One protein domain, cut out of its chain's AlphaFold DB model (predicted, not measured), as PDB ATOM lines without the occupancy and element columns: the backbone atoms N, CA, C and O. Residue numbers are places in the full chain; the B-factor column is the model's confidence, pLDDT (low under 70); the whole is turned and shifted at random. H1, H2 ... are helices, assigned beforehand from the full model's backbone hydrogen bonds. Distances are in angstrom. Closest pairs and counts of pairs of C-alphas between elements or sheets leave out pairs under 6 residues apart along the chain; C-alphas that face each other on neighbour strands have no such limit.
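AT A GLANCE: This is residues 125 to 173 of the 173 residues of an uncharacterized protein of Enterococcus faecalis (UniProt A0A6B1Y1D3). The core is a short helical hairpin of H2 and H3, side by side, with H1 crossing the end where H2 begins and H3 ends. Residues 125 to 134, with no named helix, lie on one side of the hairpin, and the short H4 lies off the opposite side, with the last residues, 171 to 173, running on from it. The printed part has 49 residues with four named helices, H1 to H4 in that order, and no named strand; the class is all helix. It is compact, with a radius of gyration of the C-alphas of 9.9 A and spans of 29 by 23 by 15 A.

IN THESE COORDINATES: After residues 125 to 134, H1 takes residues 135 to 140, starting at C-alpha 135 at (20.896, 26.321, -21.455). H2 is residues 142 to 150, 12.2 A from first to last C-alpha. H3 is residues 154 to 162, also 12.2 A, and its last C-alpha is at (16.797, 22.706, -14.531). H4 is residues 167 to 170, ending at C-alpha 170 at (27.049, 15.386, -7.156).

HOW THE PARTS SIT: H2 and H3 form a hairpin and touch, with a shallow tilt of 20 degrees, opposite ways; their closest C-alphas, of Ile 145 and Ala 157, are 4.7 A apart. H1 touches H3, closest at the C-alphas of Thr 138 and Met 161, 4.8 A apart, and their lines are only just about perpendicular at 72 degrees. H1 and H2 are close but not clearly touching, with the closest C-alphas, of Thr 138 and Ile 145, 7.5 A apart. H3 and H4 are also close but not clearly touching: the closest C-alphas, of Val 160 and Met 167, are 7.6 A apart. H4 is apart from H1 and H2. In H1, H2 and H3 every O i to N i+4 pair is within hydrogen-bond range; H4 is too short for such a pair, and its one O i to N i+3 pair is within range.

THE WHOLE: The two C-alphas farthest apart, of Glu 128 and Asn 173, are 30.2 A apart. The printed part has no cut and ends at the chain's last residue; the links between its helices are tight. Mean pLDDT of the printed part is 92.4, with residues 172 to 173 under 70.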
ATOM      1  N   LEU A 125      22.237  14.687 -26.141       97.06
ATOM      2  CA  LEU A 125      21.242  14.820 -25.087       97.06
ATOM      3  C   LEU A 125      19.826  14.751 -25.659       97.06
ATOM      4  O   LEU A 125      19.562  15.261 -26.746       97.06
ATOM      5  N   ASN A 126      18.880  14.244 -24.871       95.62
ATOM      6  CA  ASN A 126      17.472  14.579 -25.073       95.62
ATOM      7  C   ASN A 126      17.233  16.037 -24.625       95.62
ATOM      8  O   ASN A 126      17.389  16.356 -23.442       95.62
ATOM      9  N   LEU A 127      16.865  16.907 -25.573       95.12
ATOM     10  CA  LEU A 127      16.680  18.352 -25.384       95.12
ATOM     11  C   LEU A 127      15.208  18.791 -25.292       95.12
ATOM     12  O   LEU A 127      14.931  19.992 -25.303       95.12
ATOM     13  N   GLU A 128      14.257  17.864 -25.154       92.25
ATOM     14  CA  GLU A 128      12.818  18.168 -25.078       92.25
ATOM     15  C   GLU A 128      12.516  19.253 -24.028       92.25
ATOM     16  O   GLU A 128      11.827  20.244 -24.297       92.25
ATOM     17  N   ARG A 129      13.142  19.123 -22.852       90.50
ATOM     18  CA  ARG A 129      12.974  20.025 -21.701       90.50
ATOM     19  C   ARG A 129      13.971  21.190 -21.653       90.50
ATOM     20  O   ARG A 129      14.004  21.935 -20.672       90.50
ATOM     21  N   LEU A 130      14.791  21.363 -22.689       94.50
ATOM     22  CA  LEU A 130      15.693  22.507 -22.804       94.50
ATOM     23  C   LEU A 130      14.880  23.792 -23.020       94.50
ATOM     24  O   LEU A 130      13.964  23.842 -23.840       94.50
ATOM     25  N   ASN A 131      15.246  24.859 -22.330       91.56
ATOM     26  CA  ASN A 131      14.827  26.226 -22.607       91.56
ATOM     27  C   ASN A 131      16.061  27.139 -22.517       91.56
ATOM     28  O   ASN A 131      17.181  26.669 -22.325       91.56
ATOM     29  N   VAL A 132      15.889  28.438 -22.740       90.19
ATOM     30  CA  VAL A 132      17.036  29.361 -22.739       90.19
ATOM     31  C   VAL A 132      17.585  29.562 -21.333       90.19
ATOM     32  O   VAL A 132      18.801  29.583 -21.158       90.19
ATOM     33  N   ASP A 133      16.706  29.613 -20.332       88.94
ATOM     34  CA  ASP A 133      17.076  29.833 -18.931       88.94
ATOM     35  C   ASP A 133      17.965  28.708 -18.386       88.94
ATOM     36  O   ASP A 133      18.871  28.946 -17.590       88.94
ATOM     37  N   ASN A 134      17.743  27.476 -18.852       93.62
ATOM     38  CA  ASN A 134      18.484  26.297 -18.421       93.62
ATOM     39  C   ASN A 134      19.615  25.875 -19.384       93.62
ATOM     40  O   ASN A 134      20.310  24.887 -19.122       93.62
ATOM     41  N   LEU A 135      19.860  26.631 -20.463       95.81
ATOM     42  CA  LEU A 135      20.896  26.321 -21.455       95.81
ATOM     43  C   LEU A 135      22.304  26.337 -20.853       95.81
ATOM     44  O   LEU A 135      23.099  25.444 -21.144       95.81
ATOM     45  N   ALA A 136      22.607  27.308 -19.989       95.38
ATOM     46  CA  ALA A 136      23.929  27.424 -19.376       95.38
ATOM     47  C   ALA A 136      24.252  26.238 -18.461       95.38
ATOM     48  O   ALA A 136      25.316  25.624 -18.578       95.38
ATOM     49  N   THR A 137      23.304  25.866 -17.601       95.44
ATOM     50  CA  THR A 137      23.407  24.684 -16.741       95.44
ATOM     51  C   THR A 137      23.516  23.409 -17.575       95.44
ATOM     52  O   THR A 137      24.400  22.588 -17.329       95.44
ATOM     53  N   THR A 138      22.684  23.282 -18.615       96.94
ATOM     54  CA  THR A 138      22.713  22.132 -19.526       96.94
ATOM     55  C   THR A 138      24.067  21.998 -20.221       96.94
ATOM     56  O   THR A 138      24.637  20.912 -20.234       96.94
ATOM     57  N   TYR A 139      24.632  23.087 -20.753       97.56
ATOM     58  CA  TYR A 139      25.940  23.055 -21.409       97.56
ATOM     59  C   TYR A 139      27.066  22.698 -20.432       97.56
ATOM     60  O   TYR A 139      27.917  21.859 -20.740       97.56
ATOM     61  N   LYS A 140      27.049  23.293 -19.234       96.06
ATOM     62  CA  LYS A 140      28.060  23.051 -18.199       96.06
ATOM     63  C   LYS A 140      28.098  21.587 -17.759       96.06
ATOM     64  O   LYS A 140      29.181  21.022 -17.651       96.06
ATOM     65  N   TYR A 141      26.938  20.971 -17.537       96.19
ATOM     66  CA  TYR A 141      26.832  19.606 -17.010       96.19
ATOM     67  C   TYR A 141      26.443  18.563 -18.065       96.19
ATOM     68  O   TYR A 141      26.012  17.466 -17.711       96.19
ATOM     69  N   ARG A 142      26.616  18.870 -19.359       96.69
ATOM     70  CA  ARG A 142      26.164  18.022 -20.476       96.69
ATOM     71  C   ARG A 142      26.604  16.565 -20.370       96.69
ATOM     72  O   ARG A 142      25.780  15.684 -20.557       96.69
ATOM     73  N   THR A 143      27.847  16.292 -19.978       95.81
ATOM     74  CA  THR A 143      28.349  14.916 -19.824       95.81
ATOM     75  C   THR A 143      27.621  14.138 -18.725       95.81
ATOM     76  O   THR A 143      27.294  12.970 -18.911       95.81
ATOM     77  N   LEU A 144      27.319  14.779 -17.589       95.88
ATOM     78  CA  LEU A 144      26.558  14.155 -16.503       95.88
ATOM     79  C   LEU A 144      25.106  13.905 -16.920       95.88
ATOM     80  O   LEU A 144      24.550  12.850 -16.624       95.88
ATOM     81  N   ILE A 145      24.504  14.869 -17.616       97.25
ATOM     82  CA  ILE A 145      23.138  14.751 -18.137       97.25
ATOM     83  C   ILE A 145      23.065  13.592 -19.135       97.25
ATOM     84  O   ILE A 145      22.177  12.752 -19.018       97.25
ATOM     85  N   GLU A 146      24.019  13.503 -20.063       97.88
ATOM     86  CA  GLU A 146      24.120  12.408 -21.031       97.88
ATOM     87  C   GLU A 146      24.223  11.053 -20.325       97.88
ATOM     88  O   GLU A 146      23.489  10.119 -20.646       97.88
ATOM     89  N   PHE A 147      25.108  10.954 -19.330       97.25
ATOM     90  CA  PHE A 147      25.275   9.743 -18.537       97.25
ATOM     91  C   PHE A 147      23.970   9.344 -17.837       97.25
ATOM     92  O   PHE A 147      23.516   8.211 -17.987       97.25
ATOM     93  N   ALA A 148      23.329  10.284 -17.137       97.00
ATOM     94  CA  ALA A 148      22.065  10.048 -16.448       97.00
ATOM     95  C   ALA A 148      20.957   9.600 -17.418       97.00
ATOM     96  O   ALA A 148      20.202   8.682 -17.106       97.00
ATOM     97  N   GLN A 149      20.882  10.191 -18.615       97.38
ATOM     98  CA  GLN A 149      19.933   9.774 -19.652       97.38
ATOM     99  C   GLN A 149      20.205   8.346 -20.141       97.38
ATOM    100  O   GLN A 149      19.260   7.576 -20.286       97.38
ATOM    101  N   LYS A 150      21.475   7.969 -20.340       97.75
ATOM    102  CA  LYS A 150      21.876   6.630 -20.806       97.75
ATOM    103  C   LYS A 150      21.569   5.511 -19.810       97.75
ATOM    104  O   LYS A 150      21.272   4.401 -20.235       97.75
ATOM    105  N   ILE A 151      21.609   5.792 -18.508       97.69
ATOM    106  CA  ILE A 151      21.247   4.821 -17.458       97.69
ATOM    107  C   ILE A 151      19.760   4.884 -17.064       97.69
ATOM    108  O   ILE A 151      19.375   4.354 -16.025       97.69
ATOM    109  N   ASN A 152      18.921   5.553 -17.865       97.19
ATOM    110  CA  ASN A 152      17.490   5.776 -17.615       97.19
ATOM    111  C   ASN A 152      17.163   6.575 -16.334       97.19
ATOM    112  O   ASN A 152      16.019   6.602 -15.877       97.19
ATOM    113  N   ALA A 153      18.127   7.311 -15.775       97.06
ATOM    114  CA  ALA A 153      17.917   8.245 -14.671       97.06
ATOM    115  C   ALA A 153      17.358   9.593 -15.180       97.06
ATOM    116  O   ALA A 153      17.891  10.667 -14.896       97.06
ATOM    117  N   HIS A 154      16.265   9.557 -15.950       95.44
ATOM    118  CA  HIS A 154      15.718  10.730 -16.648       95.44
ATOM    119  C   HIS A 154      15.295  11.863 -15.708       95.44
ATOM    120  O   HIS A 154      15.446  13.036 -16.052       95.44
ATOM    121  N   LYS A 155      14.799  11.525 -14.511       95.31
ATOM    122  CA  LYS A 155      14.462  12.524 -13.490       95.31
ATOM    123  C   LYS A 155      15.708  13.290 -13.044       95.31
ATOM    124  O   LYS A 155      15.702  14.511 -13.081       95.31
ATOM    125  N   LEU A 156      16.794  12.578 -12.736       95.19
ATOM    126  CA  LEU A 156      18.068  13.194 -12.366       95.19
ATOM    127  C   LEU A 156      18.615  14.068 -13.500       95.19
ATOM    128  O   LEU A 156      19.035  15.192 -13.251       95.19
ATOM    129  N   ALA A 157      18.568  13.585 -14.745       96.50
ATOM    130  CA  ALA A 157      18.988  14.369 -15.904       96.50
ATOM    131  C   ALA A 157      18.222  15.701 -16.001       96.50
ATOM    132  O   ALA A 157      18.828  16.753 -16.202       96.50
ATOM    133  N   TYR A 158      16.901  15.666 -15.809       95.25
ATOM    134  CA  TYR A 158      16.068  16.866 -15.804       95.25
ATOM    135  C   TYR A 158      16.359  17.794 -14.619       95.25
ATOM    136  O   TYR A 158      16.450  19.009 -14.800       95.25
ATOM    137  N   ASP A 159      16.519  17.243 -13.419       94.94
ATOM    138  CA  ASP A 159      16.800  18.029 -12.218       94.94
ATOM    139  C   ASP A 159      18.170  18.729 -12.345       94.94
ATOM    140  O   ASP A 159      18.309  19.897 -11.979       94.94
ATOM    141  N   VAL A 160      19.167  18.070 -12.952       95.44
ATOM    142  CA  VAL A 160      20.459  18.690 -13.294       95.44
ATOM    143  C   VAL A 160      20.282  19.781 -14.353       95.44
ATOM    144  O   VAL A 160      20.785  20.882 -14.153       95.44
ATOM    145  N   MET A 161      19.553  19.525 -15.450       94.75
ATOM    146  CA  MET A 161      19.298  20.530 -16.499       94.75
ATOM    147  C   MET A 161      18.642  21.789 -15.926       94.75
ATOM    148  O   MET A 161      19.117  22.893 -16.171       94.75
ATOM    149  N   SER A 162      17.577  21.620 -15.141       92.62
ATOM    150  CA  SER A 162      16.797  22.706 -14.531       92.62
ATOM    151  C   SER A 162      17.513  23.435 -13.390       92.62
ATOM    152  O   SER A 162      17.036  24.479 -12.954       92.62
ATOM    153  N   GLY A 163      18.651  22.919 -12.914       90.31
ATOM    154  CA  GLY A 163      19.355  23.472 -11.756       90.31
ATOM    155  C   GLY A 163      18.658  23.195 -10.420       90.31
ATOM    156  O   GLY A 163      18.958  23.864  -9.436       90.31
ATOM    157  N   ALA A 164      17.742  22.223 -10.370       91.31
ATOM    158  CA  ALA A 164      17.041  21.817  -9.151       91.31
ATOM    159  C   ALA A 164      17.918  20.986  -8.196       91.31
ATOM    160  O   ALA A 164      17.551  20.788  -7.038       91.31
ATOM    161  N   VAL A 165      19.074  20.501  -8.661       90.12
ATOM    162  CA  VAL A 165      20.036  19.759  -7.836       90.12
ATOM    163  C   VAL A 165      21.167  20.663  -7.365       90.12
ATOM    164  O   VAL A 165      21.771  21.390  -8.157       90.12
ATOM    165  N   ASP A 166      21.531  20.549  -6.085       87.62
ATOM    166  CA  ASP A 166      22.790  21.103  -5.598       87.62
ATOM    167  C   ASP A 166      23.966  20.310  -6.177       87.62
ATOM    168  O   ASP A 166      24.343  19.235  -5.701       87.62
ATOM    169  N   MET A 167      24.568  20.874  -7.219       90.12
ATOM    170  CA  MET A 167      25.676  20.248  -7.926       90.12
ATOM    171  C   MET A 167      26.896  20.008  -7.038       90.12
ATOM    172  O   MET A 167      27.656  19.091  -7.328       90.12
ATOM    173  N   ARG A 168      27.050  20.722  -5.913       85.25
ATOM    174  CA  ARG A 168      28.143  20.477  -4.954       85.25
ATOM    175  C   ARG A 168      28.061  19.094  -4.312       85.25
ATOM    176  O   ARG A 168      29.074  18.592  -3.844       85.25
ATOM    177  N   ILE A 169      26.877  18.483  -4.270       85.06
ATOM    178  CA  ILE A 169      26.686  17.127  -3.742       85.06
ATOM    179  C   ILE A 169      27.110  16.090  -4.786       85.06
ATOM    180  O   ILE A 169      27.763  15.112  -4.442       85.06
ATOM    181  N   LEU A 170      26.773  16.320  -6.060       81.81
ATOM    182  CA  LEU A 170      27.049  15.386  -7.156       81.81
ATOM    183  C   LEU A 170      28.480  15.466  -7.692       81.81
ATOM    184  O   LEU A 170      28.978  14.489  -8.238       81.81
ATOM    185  N   THR A 171      29.131  16.623  -7.572       79.81
ATOM    186  CA  THR A 171      30.498  16.847  -8.067       79.81
ATOM    187  C   THR A 171      31.541  16.806  -6.952       79.81
ATOM    188  O   THR A 171      32.643  17.321  -7.141       79.81
ATOM    189  N   LYS A 172      31.192  16.270  -5.776       68.81
ATOM    190  CA  LYS A 172      32.147  16.028  -4.692       68.81
ATOM    191  C   LYS A 172      33.092  14.904  -5.118       68.81
ATOM    192  O   LYS A 172      32.731  13.733  -5.041       68.81
ATOM    193  N   ASN A 173      34.273  15.302  -5.578       52.03
ATOM    194  CA  ASN A 173      35.485  14.494  -5.488       52.03
ATOM    195  C   ASN A 173      36.172  14.810  -4.162       52.03
ATOM    196  O   ASN A 173      36.208  16.015  -3.813       52.03
TER     197      ASN A 173